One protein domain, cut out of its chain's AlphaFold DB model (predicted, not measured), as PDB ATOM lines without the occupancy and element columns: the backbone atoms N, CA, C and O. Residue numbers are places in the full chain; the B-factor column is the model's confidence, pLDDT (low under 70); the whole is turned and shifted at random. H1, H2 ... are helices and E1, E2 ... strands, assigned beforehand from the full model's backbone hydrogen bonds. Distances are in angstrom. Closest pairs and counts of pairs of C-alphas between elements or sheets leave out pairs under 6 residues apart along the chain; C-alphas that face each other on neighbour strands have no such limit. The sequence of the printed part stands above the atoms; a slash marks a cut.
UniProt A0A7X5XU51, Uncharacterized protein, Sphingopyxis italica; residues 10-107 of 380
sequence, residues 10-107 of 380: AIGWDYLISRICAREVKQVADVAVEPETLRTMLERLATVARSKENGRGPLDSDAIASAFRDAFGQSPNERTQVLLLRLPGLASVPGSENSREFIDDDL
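This is residues 10 to 107 of the 380 residues of an uncharacterized protein of Sphingopyxis italica (UniProt A0A7X5XU51). Helix H2 runs through the middle of a small body; H3 crosses it at its middle, and the longer H1 meets its beginning at a steep angle. The short helix H4 and a small two-stranded hairpin, E1 and E2, complete the body, with H4 and E2 near H2. The printed part has 98 residues with four named helices and then two named strands, in the order H1 H2 H3 H4 E1 E2; the sheet is E1 - E2, antiparallel, and the class is mostly helix. The whole is compact, with a radius of gyration of the C-alphas of 12.9 A and spans of 36 by 32 by 24 A.

Look first at E1, residues 90 to 92, and E2, residues 100 to 102, an antiparallel hairpin: N 91 and O 101 are within hydrogen-bond range at 2.9 A. E2 is near H2, residues 35 to 49, with 7 pairs of C-alphas within 10 A. H3, residues 61 to 72, touches H2, closest at the C-alphas of Arg 44 and Ala 67, 6.5 A apart; they run opposite ways at a steep tilt of 56 degrees. H1, residues 10 to 27, touches H2 with residues 17 to 25 alone, meeting residues 35 to 39 of H2; the closest C-alphas, of Ala 22 and Pro 35, are 4.8 A apart, at a steep tilt of 61 degrees, opposite ways. H4, residues 78 to 84, is near H2 and close but not clearly touching H3, the closest C-alphas being those of Ile 64 and Leu 84, 7.5 A apart. H1 and H3 are apart. Every O i to N i+4 pair is within hydrogen-bond range in H2, H3 and H4; in H1 13 of 14 are.

Find C-alpha 10 at (14.723, -25.077, -23.259); from there H1 runs 26.0 A to C-alpha 27. H2 spans 21.2 A from C-alpha 35 at (6.104, -19.771, -6.793), H3 16.5 A and H4 9.9 A. E1 and E2 each span 7.0 A, and E2 ends at C-alpha 102 at (-2.547, -22.886, -23.132).

The C-alphas farthest apart, of Asp 30 and Glu 53, are 37.4 A apart. The printed part has no cut; the link from H2 to H3, 11 residues, is long. Mean pLDDT of the printed part is 88.2, and residues 29 to 32, between H1 and H2, are under 70.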
ATOM      1  N   ALA A  10      15.300 -24.345 -24.382       88.12
ATOM      2  CA  ALA A  10      14.723 -25.077 -23.259       88.12
ATOM      3  C   ALA A  10      15.095 -24.483 -21.890       88.12
ATOM      4  O   ALA A  10      14.241 -24.367 -21.011       88.12
ATOM      5  N   ILE A  11      16.347 -24.049 -21.710       90.38
ATOM      6  CA  ILE A  11      16.799 -23.383 -20.477       90.38
ATOM      7  C   ILE A  11      16.158 -21.997 -20.362       90.38
ATOM      8  O   ILE A  11      15.740 -21.590 -19.276       90.38
ATOM      9  N   GLY A  12      16.029 -21.291 -21.489       92.56
ATOM     10  CA  GLY A  12      15.329 -20.010 -21.560       92.56
ATOM     11  C   GLY A  12      13.871 -20.119 -21.105       92.56
ATOM     12  O   GLY A  12      13.431 -19.329 -20.266       92.56
ATOM     13  N   TRP A  13      13.144 -21.125 -21.595       94.44
ATOM     14  CA  TRP A  13      11.761 -21.398 -21.197       94.44
ATOM     15  C   TRP A  13      11.633 -21.818 -19.730       94.44
ATOM     16  O   TRP A  13      10.786 -21.274 -19.020       94.44
ATOM     17  N   ASP A  14      12.507 -22.698 -19.237       95.06
ATOM     18  CA  ASP A  14      12.550 -23.103 -17.823       95.06
ATOM     19  C   ASP A  14      12.722 -21.900 -16.879       95.06
ATOM     20  O   ASP A  14      12.007 -21.735 -15.877       95.06
ATOM     21  N   TYR A  15      13.646 -21.006 -17.233       95.31
ATOM     22  CA  TYR A  15      13.869 -19.763 -16.507       95.31
ATOM     23  C   TYR A  15      12.662 -18.823 -16.609       95.31
ATOM     24  O   TYR A  15      12.202 -18.298 -15.591       95.31
ATOM     25  N   LEU A  16      12.113 -18.623 -17.810       95.12
ATOM     26  CA  LEU A  16      10.979 -17.730 -18.042       95.12
ATOM     27  C   LEU A  16       9.742 -18.158 -17.244       95.12
ATOM     28  O   LEU A  16       9.154 -17.320 -16.557       95.12
ATOM     29  N   ILE A  17       9.385 -19.444 -17.266       95.12
ATOM     30  CA  ILE A  17       8.242 -19.991 -16.515       95.12
ATOM     31  C   ILE A  17       8.421 -19.737 -15.016       95.12
ATOM     32  O   ILE A  17       7.509 -19.227 -14.360       95.12
ATOM     33  N   SER A  18       9.619 -19.991 -14.482       95.00
ATOM     34  CA  SER A  18       9.942 -19.714 -13.075       95.00
ATOM     35  C   SER A  18       9.752 -18.236 -12.722       95.00
ATOM     36  O   SER A  18       9.175 -17.891 -11.687       95.00
ATOM     37  N   ARG A  19      10.213 -17.332 -13.598       95.12
ATOM     38  CA  ARG A  19      10.086 -15.879 -13.407       95.12
ATOM     39  C   ARG A  19       8.640 -15.403 -13.497       95.12
ATOM     40  O   ARG A  19       8.272 -14.510 -12.733       95.12
ATOM     41  N   ILE A  20       7.840 -15.985 -14.388       92.81
ATOM     42  CA  ILE A  20       6.403 -15.721 -14.491       92.81
ATOM     43  C   ILE A  20       5.713 -16.155 -13.197       92.81
ATOM     44  O   ILE A  20       5.061 -15.326 -12.569       92.81
ATOM     45  N   CYS A  21       5.932 -17.387 -12.732       91.75
ATOM     46  CA  CYS A  21       5.308 -17.887 -11.504       91.75
ATOM     47  C   CYS A  21       5.665 -17.019 -10.288       91.75
ATOM     48  O   CYS A  21       4.789 -16.614  -9.523       91.75
ATOM     49  N   ALA A  22       6.941 -16.642 -10.153       90.88
ATOM     50  CA  ALA A  22       7.398 -15.756  -9.085       90.88
ATOM     51  C   ALA A  22       6.803 -14.340  -9.168       90.88
ATOM     52  O   ALA A  22       6.647 -13.678  -8.141       90.88
ATOM     53  N   ARG A  23       6.494 -13.847 -10.372       90.06
ATOM     54  CA  ARG A  23       5.810 -12.563 -10.564       90.06
ATOM     55  C   ARG A  23       4.338 -12.662 -10.174       90.06
ATOM     56  O   ARG A  23       3.878 -11.801  -9.434       90.06
ATOM     57  N   GLU A  24       3.627 -13.679 -10.653       87.81
ATOM     58  CA  GLU A  24       2.185 -13.837 -10.420       87.81
ATOM     59  C   GLU A  24       1.866 -13.994  -8.934       87.81
ATOM     60  O   GLU A  24       1.002 -13.293  -8.412       87.81
ATOM     61  N   VAL A  25       2.633 -14.821  -8.218       86.06
ATOM     62  CA  VAL A  25       2.482 -14.973  -6.763       86.06
ATOM     63  C   VAL A  25       2.650 -13.635  -6.031       86.06
ATOM     64  O   VAL A  25       1.877 -13.327  -5.131       86.06
ATOM     65  N   LYS A  26       3.602 -12.786  -6.447       84.88
ATOM     66  CA  LYS A  26       3.816 -11.459  -5.834       84.88
ATOM     67  C   LYS A  26       2.678 -10.469  -6.085       84.88
ATOM     68  O   LYS A  26       2.553  -9.508  -5.332       84.88
ATOM     69  N   GLN A  27       1.899 -10.646  -7.152       80.00
ATOM     70  CA  GLN A  27       0.803  -9.735  -7.496       80.00
ATOM     71  C   GLN A  27      -0.461  -9.997  -6.676       80.00
ATOM     72  O   GLN A  27      -1.299  -9.102  -6.553       80.00
ATOM     73  N   VAL A  28      -0.597 -11.188  -6.093       72.31
ATOM     74  CA  VAL A  28      -1.725 -11.521  -5.226       72.31
ATOM     75  C   VAL A  28      -1.295 -11.342  -3.772       72.31
ATOM     76  O   VAL A  28      -0.805 -12.266  -3.127       72.31
ATOM     77  N   ALA A  29      -1.443 -10.114  -3.266       56.03
ATOM     78  CA  ALA A  29      -1.207  -9.812  -1.857       56.03
ATOM     79  C   ALA A  29      -2.006 -10.785  -0.963       56.03
ATOM     80  O   ALA A  29      -3.149 -11.126  -1.269       56.03
ATOM     81  N   ASP A  30      -1.390 -11.243   0.127       64.19
ATOM     82  CA  ASP A  30      -1.986 -12.128   1.140       64.19
ATOM     83  C   ASP A  30      -2.288 -13.580   0.709       64.19
ATOM     84  O   ASP A  30      -3.032 -14.290   1.397       64.19
ATOM     85  N   VAL A  31      -1.707 -14.070  -0.391       63.69
ATOM     86  CA  VAL A  31      -1.792 -15.488  -0.779       63.69
ATOM     87  C   VAL A  31      -0.508 -16.222  -0.400       63.69
ATOM     88  O   VAL A  31       0.548 -15.980  -0.969       63.69
ATOM     89  N   ALA A  32      -0.610 -17.150   0.555       68.38
ATOM     90  CA  ALA A  32       0.481 -18.033   0.979       68.38
ATOM     91  C   ALA A  32       0.698 -19.190  -0.019       68.38
ATOM     92  O   ALA A  32       0.644 -20.360   0.352       68.38
ATOM     93  N   VAL A  33       0.851 -18.869  -1.304       78.81
ATOM     94  CA  VAL A  33       1.192 -19.834  -2.358       78.81
ATOM     95  C   VAL A  33       2.625 -19.555  -2.776       78.81
ATOM     96  O   VAL A  33       2.939 -18.436  -3.161       78.81
ATOM     97  N   GLU A  34       3.492 -20.559  -2.716       87.00
ATOM     98  CA  GLU A  34       4.875 -20.415  -3.167       87.00
ATOM     99  C   GLU A  34       4.948 -20.434  -4.707       87.00
ATOM    100  O   GLU A  34       4.149 -21.122  -5.354       87.00
ATOM    101  N   PRO A  35       5.914 -19.734  -5.339       89.94
ATOM    102  CA  PRO A  35       6.104 -19.771  -6.793       89.94
ATOM    103  C   PRO A  35       6.193 -21.189  -7.371       89.94
ATOM    104  O   PRO A  35       5.680 -21.444  -8.459       89.94
ATOM    105  N   GLU A  36       6.793 -22.115  -6.621       90.56
ATOM    106  CA  GLU A  36       6.944 -23.516  -7.019       90.56
ATOM    107  C   GLU A  36       5.607 -24.269  -7.058       90.56
ATOM    108  O   GLU A  36       5.389 -25.116  -7.923       90.56
ATOM    109  N   THR A  37       4.668 -23.925  -6.172       89.44
ATOM    110  CA  THR A  37       3.304 -24.473  -6.185       89.44
ATOM    111  C   THR A  37       2.586 -24.072  -7.470       89.44
ATOM    112  O   THR A  37       1.971 -24.908  -8.128       89.44
ATOM    113  N   LEU A  38       2.693 -22.800  -7.868       90.81
ATOM    114  CA  LEU A  38       2.096 -22.321  -9.114       90.81
ATOM    115  C   LEU A  38       2.746 -22.975 -10.342       90.81
ATOM    116  O   LEU A  38       2.043 -23.369 -11.270       90.81
ATOM    117  N   ARG A  39       4.072 -23.138 -10.325       94.88
ATOM    118  CA  ARG A  39       4.800 -23.842 -11.380       94.88
ATOM    119  C   ARG A  39       4.346 -25.298 -11.505       94.88
ATOM    120  O   ARG A  39       3.944 -25.711 -12.587       94.88
ATOM    121  N   THR A  40       4.328 -26.036 -10.397       94.19
ATOM    122  CA  THR A  40       3.854 -27.429 -10.349       94.19
ATOM    123  C   THR A  40       2.430 -27.544 -10.886       94.19
ATOM    124  O   THR A  40       2.121 -28.471 -11.629       94.19
ATOM    125  N   MET A  41       1.568 -26.570 -10.574       93.56
ATOM    126  CA  MET A  41       0.207 -26.527 -11.100       93.56
ATOM    127  C   MET A  41       0.171 -26.374 -12.628       93.56
ATOM    128  O   MET A  41      -0.575 -27.091 -13.290       93.56
ATOM    129  N   LEU A  42       0.967 -25.468 -13.208       95.62
ATOM    130  CA  LEU A  42       1.044 -25.303 -14.667       95.62
ATOM    131  C   LEU A  42       1.549 -26.574 -15.351       95.62
ATOM    132  O   LEU A  42       0.975 -27.009 -16.345       95.62
ATOM    133  N   GLU A  43       2.588 -27.190 -14.795       96.50
ATOM    134  CA  GLU A  43       3.142 -28.445 -15.300       96.50
ATOM    135  C   GLU A  43       2.104 -29.577 -15.226       96.50
ATOM    136  O   GLU A  43       1.920 -30.305 -16.200       96.50
ATOM    137  N   ARG A  44       1.333 -29.652 -14.131       95.50
ATOM    138  CA  ARG A  44       0.241 -30.622 -13.980       95.50
ATOM    139  C   ARG A  44      -0.863 -30.434 -15.008       95.50
ATOM    140  O   ARG A  44      -1.326 -31.400 -15.609       95.50
ATOM    141  N   LEU A  45      -1.282 -29.193 -15.236       95.94
ATOM    142  CA  LEU A  45      -2.281 -28.883 -16.255       95.94
ATOM    143  C   LEU A  45      -1.777 -29.186 -17.660       95.94
ATOM    144  O   LEU A  45      -2.559 -29.638 -18.491       95.94
ATOM    145  N   ALA A  46      -0.488 -28.973 -17.923       96.69
ATOM    146  CA  ALA A  46       0.118 -29.322 -19.198       96.69
ATOM    147  C   ALA A  46       0.093 -30.840 -19.432       96.69
ATOM    148  O   ALA A  46      -0.192 -31.262 -20.550       96.69
ATOM    149  N   THR A  47       0.293 -31.654 -18.388       96.19
ATOM    150  CA  THR A  47       0.105 -33.113 -18.445       96.19
ATOM    151  C   THR A  47      -1.348 -33.491 -18.721       96.19
ATOM    152  O   THR A  47      -1.604 -34.255 -19.647       96.19
ATOM    153  N   VAL A  48      -2.315 -32.911 -17.999       95.62
ATOM    154  CA  VAL A  48      -3.752 -33.160 -18.241       95.62
ATOM    155  C   VAL A  48      -4.151 -32.771 -19.666       95.62
ATOM    156  O   VAL A  48      -4.898 -33.494 -20.326       95.62
ATOM    157  N   ALA A  49      -3.621 -31.660 -20.178       96.06
ATOM    158  CA  ALA A  49      -3.886 -31.188 -21.530       96.06
ATOM    159  C   ALA A  49      -3.412 -32.169 -22.616       96.06
ATOM    160  O   ALA A  49      -3.974 -32.156 -23.707       96.06
ATOM    161  N   ARG A  50      -2.458 -33.071 -22.319       95.44
ATOM    162  CA  ARG A  50      -2.016 -34.131 -23.249       95.44
ATOM    163  C   ARG A  50      -3.119 -35.120 -23.607       95.44
ATOM    164  O   ARG A  50      -2.960 -35.791 -24.612       95.44
ATOM    165  N   SER A  51      -4.192 -35.205 -22.817       93.69
ATOM    166  CA  SER A  51      -5.381 -36.021 -23.120       93.69
ATOM    167  C   SER A  51      -6.365 -35.352 -24.081       93.69
ATOM    168  O   SER A  51      -7.419 -35.904 -24.399       93.69
ATOM    169  N   LYS A  52      -6.081 -34.114 -24.497       93.31
ATOM    170  CA  LYS A  52      -6.935 -33.339 -25.394       93.31
ATOM    171  C   LYS A  52      -6.374 -33.377 -26.809       93.31
ATOM    172  O   LYS A  52      -5.165 -33.458 -27.000       93.31
ATOM    173  N   GLU A  53      -7.255 -33.243 -27.795       85.12
ATOM    174  CA  GLU A  53      -6.935 -33.381 -29.224       85.12
ATOM    175  C   GLU A  53      -5.764 -32.491 -29.681       85.12
ATOM    176  O   GLU A  53      -4.891 -32.941 -30.416       85.12
ATOM    177  N   ASN A  54      -5.698 -31.243 -29.202       85.62
ATOM    178  CA  ASN A  54      -4.621 -30.304 -29.537       85.62
ATOM    179  C   ASN A  54      -3.455 -30.307 -28.524       85.62
ATOM    180  O   ASN A  54      -2.494 -29.558 -28.687       85.62
ATOM    181  N   GLY A  55      -3.549 -31.091 -27.446       91.69
ATOM    182  CA  GLY A  55      -2.568 -31.131 -26.363       91.69
ATOM    183  C   GLY A  55      -2.543 -29.911 -25.428       91.69
ATOM    184  O   GLY A  55      -1.727 -29.880 -24.506       91.69
ATOM    185  N   ARG A  56      -3.372 -28.886 -25.648       93.12
ATOM    186  CA  ARG A  56      -3.351 -27.587 -24.937       93.12
ATOM    187  C   ARG A  56      -4.606 -27.322 -24.114       93.12
ATOM    188  O   ARG A  56      -4.593 -26.456 -23.240       93.12
ATOM    189  N   GLY A  57      -5.691 -28.028 -24.405       91.38
ATOM    190  CA  GLY A  57      -6.995 -27.831 -23.789       91.38
ATOM    191  C   GLY A  57      -8.122 -28.290 -24.719       91.38
ATOM    192  O   GLY A  57      -7.859 -28.960 -25.713       91.38
ATOM    193  N   PRO A  58      -9.386 -27.959 -24.419       93.31
ATOM    194  CA  PRO A  58      -9.840 -27.163 -23.283       93.31
ATOM    195  C   PRO A  58      -9.663 -27.880 -21.934       93.31
ATOM    196  O   PRO A  58      -9.807 -29.098 -21.822       93.31
ATOM    197  N   LEU A  59      -9.378 -27.091 -20.904       93.12
ATOM    198  CA  LEU A  59      -9.353 -27.465 -19.494       93.12
ATOM    199  C   LEU A  59     -10.485 -26.707 -18.797       93.12
ATOM    200  O   LEU A  59     -10.409 -25.485 -18.639       93.12
ATOM    201  N   ASP A  60     -11.551 -27.416 -18.436       91.44
ATOM    202  CA  ASP A  60     -12.661 -26.831 -17.686       91.44
ATOM    203  C   ASP A  60     -12.288 -26.591 -16.211       91.44
ATOM    204  O   ASP A  60     -11.224 -26.985 -15.717       91.44
ATOM    205  N   SER A  61     -13.166 -25.892 -15.496       88.06
ATOM    206  CA  SER A  61     -12.932 -25.537 -14.093       88.06
ATOM    207  C   SER A  61     -12.836 -26.757 -13.171       88.06
ATOM    208  O   SER A  61     -12.082 -26.716 -12.197       88.06
ATOM    209  N   ASP A  62     -13.542 -27.844 -13.487       88.94
ATOM    210  CA  ASP A  62     -13.512 -29.075 -12.698       88.94
ATOM    211  C   ASP A  62     -12.190 -29.820 -12.898       88.94
ATOM    212  O   ASP A  62     -11.588 -30.264 -11.919       88.94
ATOM    213  N   ALA A  63     -11.681 -29.876 -14.129       90.69
ATOM    214  CA  ALA A  63     -10.369 -30.413 -14.467       90.69
ATOM    215  C   ALA A  63      -9.250 -29.614 -13.785       90.69
ATOM    216  O   ALA A  63      -8.343 -30.207 -13.201       90.69
ATOM    217  N   ILE A  64      -9.337 -28.278 -13.785       91.69
ATOM    218  CA  ILE A  64      -8.365 -27.421 -13.088       91.69
ATOM    219  C   ILE A  64      -8.417 -27.658 -11.573       91.69
ATOM    220  O   ILE A  64      -7.376 -27.797 -10.928       91.69
ATOM    221  N   ALA A  65      -9.612 -27.736 -10.986       89.81
ATOM    222  CA  ALA A  65      -9.763 -27.992  -9.558       89.81
ATOM    223  C   ALA A  65      -9.320 -29.411  -9.165       89.81
ATOM    224  O   ALA A  65      -8.746 -29.586  -8.089       89.81
ATOM    225  N   SER A  66      -9.566 -30.413 -10.017       90.50
ATOM    226  CA  SER A  66      -9.102 -31.787  -9.800       90.50
ATOM    227  C   SER A  66      -7.589 -31.859  -9.857       90.50
ATOM    228  O   SER A  66      -6.991 -32.278  -8.878       90.50
ATOM    229  N   ALA A  67      -6.967 -31.314 -10.905       91.12
ATOM    230  CA  ALA A  67      -5.514 -31.270 -11.032       91.12
ATOM    231  C   ALA A  67      -4.835 -30.632  -9.807       91.12
ATOM    232  O   ALA A  67      -3.788 -31.098  -9.365       91.12
ATOM    233  N   PHE A  68      -5.452 -29.600  -9.216       90.81
ATOM    234  CA  PHE A  68      -4.961 -29.001  -7.974       90.81
ATOM    235  C   PHE A  68      -5.076 -29.965  -6.784       90.81
ATOM    236  O   PHE A  68      -4.119 -30.130  -6.028       90.81
ATOM    237  N   ARG A  69      -6.236 -30.610  -6.601       90.44
ATOM    238  CA  ARG A  69      -6.424 -31.604  -5.532       90.44
ATOM    239  C   ARG A  69      -5.465 -32.777  -5.676       90.44
ATOM    240  O   ARG A  69      -4.908 -33.203  -4.673       90.44
ATOM    241  N   ASP A  70      -5.253 -33.247  -6.896       87.75
ATOM    242  CA  ASP A  70      -4.397 -34.390  -7.194       87.75
ATOM    243  C   ASP A  70      -2.923 -34.046  -6.929       87.75
ATOM    244  O   ASP A  70      -2.194 -34.840  -6.340       87.75
ATOM    245  N   ALA A  71      -2.492 -32.825  -7.266       87.00
ATOM    246  CA  ALA A  71      -1.125 -32.368  -7.017       87.00
ATOM    247  C   ALA A  71      -0.829 -32.040  -5.539       87.00
ATOM    248  O   ALA A  71       0.306 -32.214  -5.096       87.00
ATOM    249  N   PHE A  72      -1.809 -31.539  -4.776       87.56
ATOM    250  CA  PHE A  72      -1.569 -30.981  -3.433       87.56
ATOM    251  C   PHE A  72      -2.337 -31.668  -2.295       87.56
ATOM    252  O   PHE A  72      -2.194 -31.270  -1.139       87.56
ATOM    253  N   GLY A  73      -3.171 -32.666  -2.589       87.00
ATOM    254  CA  GLY A  73      -3.954 -33.423  -1.605       87.00
ATOM    255  C   GLY A  73      -5.067 -32.629  -0.908       87.00
ATOM    256  O   GLY A  73      -5.644 -33.105   0.068       87.00
ATOM    257  N   GLN A  74      -5.370 -31.413  -1.369       86.44
ATOM    258  CA  GLN A  74      -6.363 -30.527  -0.759       86.44
ATOM    259  C   GLN A  74      -7.110 -29.701  -1.806       86.44
ATOM    260  O   GLN A  74      -6.579 -29.379  -2.866       86.44
ATOM    261  N   SER A  75      -8.346 -29.314  -1.491       85.69
ATOM    262  CA  SER A  75      -9.116 -28.396  -2.335       85.69
ATOM    263  C   SER A  75      -8.526 -26.982  -2.303       85.69
ATOM    264  O   SER A  75      -8.094 -26.525  -1.240       85.69
ATOM    265  N   PRO A  76      -8.547 -26.247  -3.430       84.56
ATOM    266  CA  PRO A  76      -8.106 -24.861  -3.444       84.56
ATOM    267  C   PRO A  76      -9.055 -24.010  -2.589       84.56
ATOM    268  O   PRO A  76     -10.274 -24.049  -2.773       84.56
ATOM    269  N   ASN A  77      -8.495 -23.232  -1.658       84.19
ATOM    270  CA  ASN A  77      -9.260 -22.246  -0.889       84.19
ATOM    271  C   ASN A  77      -9.719 -21.081  -1.791       84.19
ATOM    272  O   ASN A  77      -9.254 -20.951  -2.922       84.19
ATOM    273  N   GLU A  78     -10.600 -20.204  -1.296       81.50
ATOM    274  CA  GLU A  78     -11.158 -19.084  -2.079       81.50
ATOM    275  C   GLU A  78     -10.083 -18.220  -2.761       81.50
ATOM    276  O   GLU A  78     -10.228 -17.828  -3.917       81.50
ATOM    277  N   ARG A  79      -8.959 -17.960  -2.082       77.69
ATOM    278  CA  ARG A  79      -7.869 -17.150  -2.640       77.69
ATOM    279  C   ARG A  79      -7.091 -17.900  -3.719       77.69
ATOM    280  O   ARG A  79      -6.766 -17.325  -4.757       77.69
ATOM    281  N   THR A  80      -6.823 -19.183  -3.502       81.31
ATOM    282  CA  THR A  80      -6.197 -20.058  -4.497       81.31
ATOM    283  C   THR A  80      -7.090 -20.214  -5.724       81.31
ATOM    284  O   THR A  80      -6.581 -20.181  -6.835       81.31
ATOM    285  N   GLN A  81      -8.412 -20.293  -5.560       81.75
ATOM    286  CA  GLN A  81      -9.350 -20.328  -6.686       81.75
ATOM    287  C   GLN A  81      -9.237 -19.073  -7.559       81.75
ATOM    288  O   GLN A  81      -9.169 -19.188  -8.781       81.75
ATOM    289  N   VAL A  82      -9.121 -17.882  -6.960       81.38
ATOM    290  CA  VAL A  82      -8.899 -16.635  -7.717       81.38
ATOM    291  C   VAL A  82      -7.596 -16.685  -8.523       81.38
ATOM    292  O   VAL A  82      -7.573 -16.230  -9.669       81.38
ATOM    293  N   LEU A  83      -6.526 -17.255  -7.961       82.31
ATOM    294  CA  LEU A  83      -5.261 -17.456  -8.676       82.31
ATOM    295  C   LEU A  83      -5.407 -18.481  -9.817       82.31
ATOM    296  O   LEU A  83      -4.926 -18.231 -10.920       82.31
ATOM    297  N   LEU A  84      -6.114 -19.593  -9.588       82.62
ATOM    298  CA  LEU A  84      -6.357 -20.634 -10.597       82.62
ATOM    299  C   LEU A  84      -7.167 -20.114 -11.799       82.62
ATOM    300  O   LEU A  84      -6.899 -20.471 -12.946       82.62
ATOM    301  N   LEU A  85      -8.102 -19.191 -11.566       78.81
ATOM    302  CA  LEU A  85      -8.842 -18.512 -12.637       78.81
ATOM    303  C   LEU A  85      -7.962 -17.575 -13.482       78.81
ATOM    304  O   LEU A  85      -8.355 -17.171 -14.575       78.81
ATOM    305  N   ARG A  86      -6.774 -17.219 -12.984       81.19
ATOM    306  CA  ARG A  86      -5.846 -16.261 -13.598       81.19
ATOM    307  C   ARG A  86      -4.488 -16.871 -13.916       81.19
ATOM    308  O   ARG A  86      -3.527 -16.129 -14.097       81.19
ATOM    309  N   LEU A  87      -4.409 -18.200 -14.018       85.69
ATOM    310  CA  LEU A  87      -3.156 -18.879 -14.336       85.69
ATOM    311  C   LEU A  87      -2.507 -18.261 -15.583       85.69
ATOM    312  O   LEU A  87      -3.205 -18.088 -16.596       85.69
ATOM    313  N   PRO A  88      -1.212 -17.911 -15.500       86.50
ATOM    314  CA  PRO A  88      -0.503 -17.280 -16.595       86.50
ATOM    315  C   PRO A  88      -0.357 -18.263 -17.754       86.50
ATOM    316  O   PRO A  88      -0.194 -19.462 -17.548       86.50
ATOM    317  N   GLY A  89      -0.408 -17.749 -18.981       90.19
ATOM    318  CA  GLY A  89      -0.240 -18.581 -20.173       90.19
ATOM    319  C   GLY A  89      -1.453 -19.430 -20.552       90.19
ATOM    320  O   GLY A  89      -1.372 -20.176 -21.520       90.19
ATOM    321  N   LEU A  90      -2.578 -19.286 -19.842       92.50
ATOM    322  CA  LEU A  90      -3.867 -19.844 -20.239       92.50
ATOM    323  C   LEU A  90      -4.820 -18.729 -20.696       92.50
ATOM    324  O   LEU A  90      -4.903 -17.675 -20.060       92.50
ATOM    325  N   ALA A  91      -5.575 -18.972 -21.767       90.88
ATOM    326  CA  ALA A  91      -6.632 -18.091 -22.266       90.88
ATOM    327  C   ALA A  91      -7.981 -18.807 -22.300       90.88
ATOM    328  O   ALA A  91      -8.040 -20.032 -22.321       90.88
ATOM    329  N   SER A  92      -9.066 -18.035 -22.285       89.88
ATOM    330  CA  SER A  92     -10.418 -18.576 -22.428       89.88
ATOM    331  C   SER A  92     -10.640 -19.119 -23.836       89.88
ATOM    332  O   SER A  92     -10.245 -18.483 -24.813       89.88
ATOM    333  N   VAL A  93     -11.329 -20.253 -23.933       87.62
ATOM    334  CA  VAL A  93     -11.649 -20.882 -25.219       87.62
ATOM    335  C   VAL A  93     -12.936 -20.273 -25.795       87.62
ATOM    336  O   VAL A  93     -13.965 -20.271 -25.111       87.62
ATOM    337  N   PRO A  94     -12.933 -19.753 -27.038       82.38
ATOM    338  CA  PRO A  94     -14.142 -19.227 -27.664       82.38
ATOM    339  C   PRO A  94     -15.258 -20.277 -27.717       82.38
ATOM    340  O   PRO A  94     -15.058 -21.384 -28.204       82.38
ATOM    341  N   GLY A  95     -16.449 -19.923 -27.231       80.38
ATOM    342  CA  GLY A  95     -17.615 -20.813 -27.256       80.38
ATOM    343  C   GLY A  95     -17.676 -21.852 -26.130       80.38
ATOM    344  O   GLY A  95     -18.650 -22.595 -26.076       80.38
ATOM    345  N   SER A  96     -16.704 -21.878 -25.211       80.81
ATOM    346  CA  SER A  96     -16.760 -22.702 -23.999       80.81
ATOM    347  C   SER A  96     -16.649 -21.820 -22.759       80.81
ATOM    348  O   SER A  96     -15.574 -21.314 -22.434       80.81
ATOM    349  N   GLU A  97     -17.759 -21.643 -22.042       75.19
ATOM    350  CA  GLU A  97     -17.737 -20.937 -20.758       75.19
ATOM    351  C   GLU A  97     -16.859 -21.697 -19.755       75.19
ATOM    352  O   GLU A  97     -16.913 -22.920 -19.670       75.19
ATOM    353  N   ASN A  98     -16.034 -20.965 -19.002       81.81
ATOM    354  CA  ASN A  98     -15.184 -21.486 -17.922       81.81
ATOM    355  C   ASN A  98     -14.126 -22.536 -18.317       81.81
ATOM    356  O   ASN A  98     -13.541 -23.165 -17.429       81.81
ATOM    357  N   SER A  99     -13.834 -22.675 -19.612       89.25
ATOM    358  CA  SER A  99     -12.728 -23.490 -20.119       89.25
ATOM    359  C   SER A  99     -11.556 -22.632 -20.552       89.25
ATOM    360  O   SER A  99     -11.723 -21.547 -21.123       89.25
ATOM    361  N   ARG A 100     -10.350 -23.140 -20.308       92.56
ATOM    362  CA  ARG A 100      -9.105 -22.468 -20.670       92.56
ATOM    363  C   ARG A 100      -8.182 -23.403 -21.438       92.56
ATOM    364  O   ARG A 100      -8.225 -24.611 -21.252       92.56
ATOM    365  N   GLU A 101      -7.330 -22.848 -22.279       94.75
ATOM    366  CA  GLU A 101      -6.275 -23.590 -22.970       94.75
ATOM    367  C   GLU A 101      -4.961 -22.824 -22.898       94.75
ATOM    368  O   GLU A 101      -4.955 -21.599 -22.734       94.75
ATOM    369  N   PHE A 102      -3.845 -23.536 -23.014       96.19
ATOM    370  CA  PHE A 102      -2.547 -22.886 -23.132       96.19
ATOM    371  C   PHE A 102      -2.488 -22.020 -24.394       96.19
ATOM    372  O   PHE A 102      -2.974 -22.417 -25.453       96.19
ATOM    373  N   ILE A 103      -1.875 -20.839 -24.290       94.25
ATOM    374  CA  ILE A 103      -1.809 -19.847 -25.380       94.25
ATOM    375  C   ILE A 103      -0.680 -20.093 -26.378       94.25
ATOM    376  O   ILE A 103      -0.718 -19.538 -27.476       94.25
ATOM    377  N   ASP A 104       0.280 -20.941 -26.027       94.31
ATOM    378  CA  ASP A 104       1.516 -21.117 -26.779       94.31
ATOM    379  C   ASP A 104       2.021 -22.566 -26.683       94.31
ATOM    380  O   ASP A 104       1.952 -23.184 -25.616       94.31
ATOM    381  N   ASP A 105       2.471 -23.118 -27.813       91.50
ATOM    382  CA  ASP A 105       2.912 -24.515 -27.907       91.50
ATOM    383  C   ASP A 105       4.215 -24.742 -27.143       91.50
ATOM    384  O   ASP A 105       4.303 -25.704 -26.382       91.50
ATOM    385  N   ASP A 106       5.173 -23.820 -27.261       93.31
ATOM    386  CA  ASP A 106       6.472 -23.900 -26.595       93.31
ATOM    387  C   ASP A 106       6.319 -23.800 -25.071       93.31
ATOM    388  O   ASP A 106       6.930 -24.566 -24.321       93.31
ATOM    389  N   LEU A 107       5.445 -22.903 -24.598       95.31
ATOM    390  CA  LEU A 107       5.086 -22.816 -23.182       95.31
ATOM    391  C   LEU A 107       4.466 -24.123 -22.679       95.31
ATOM    392  O   LEU A 107       4.811 -24.590 -21.590       95.31
TER     393      LEU A 107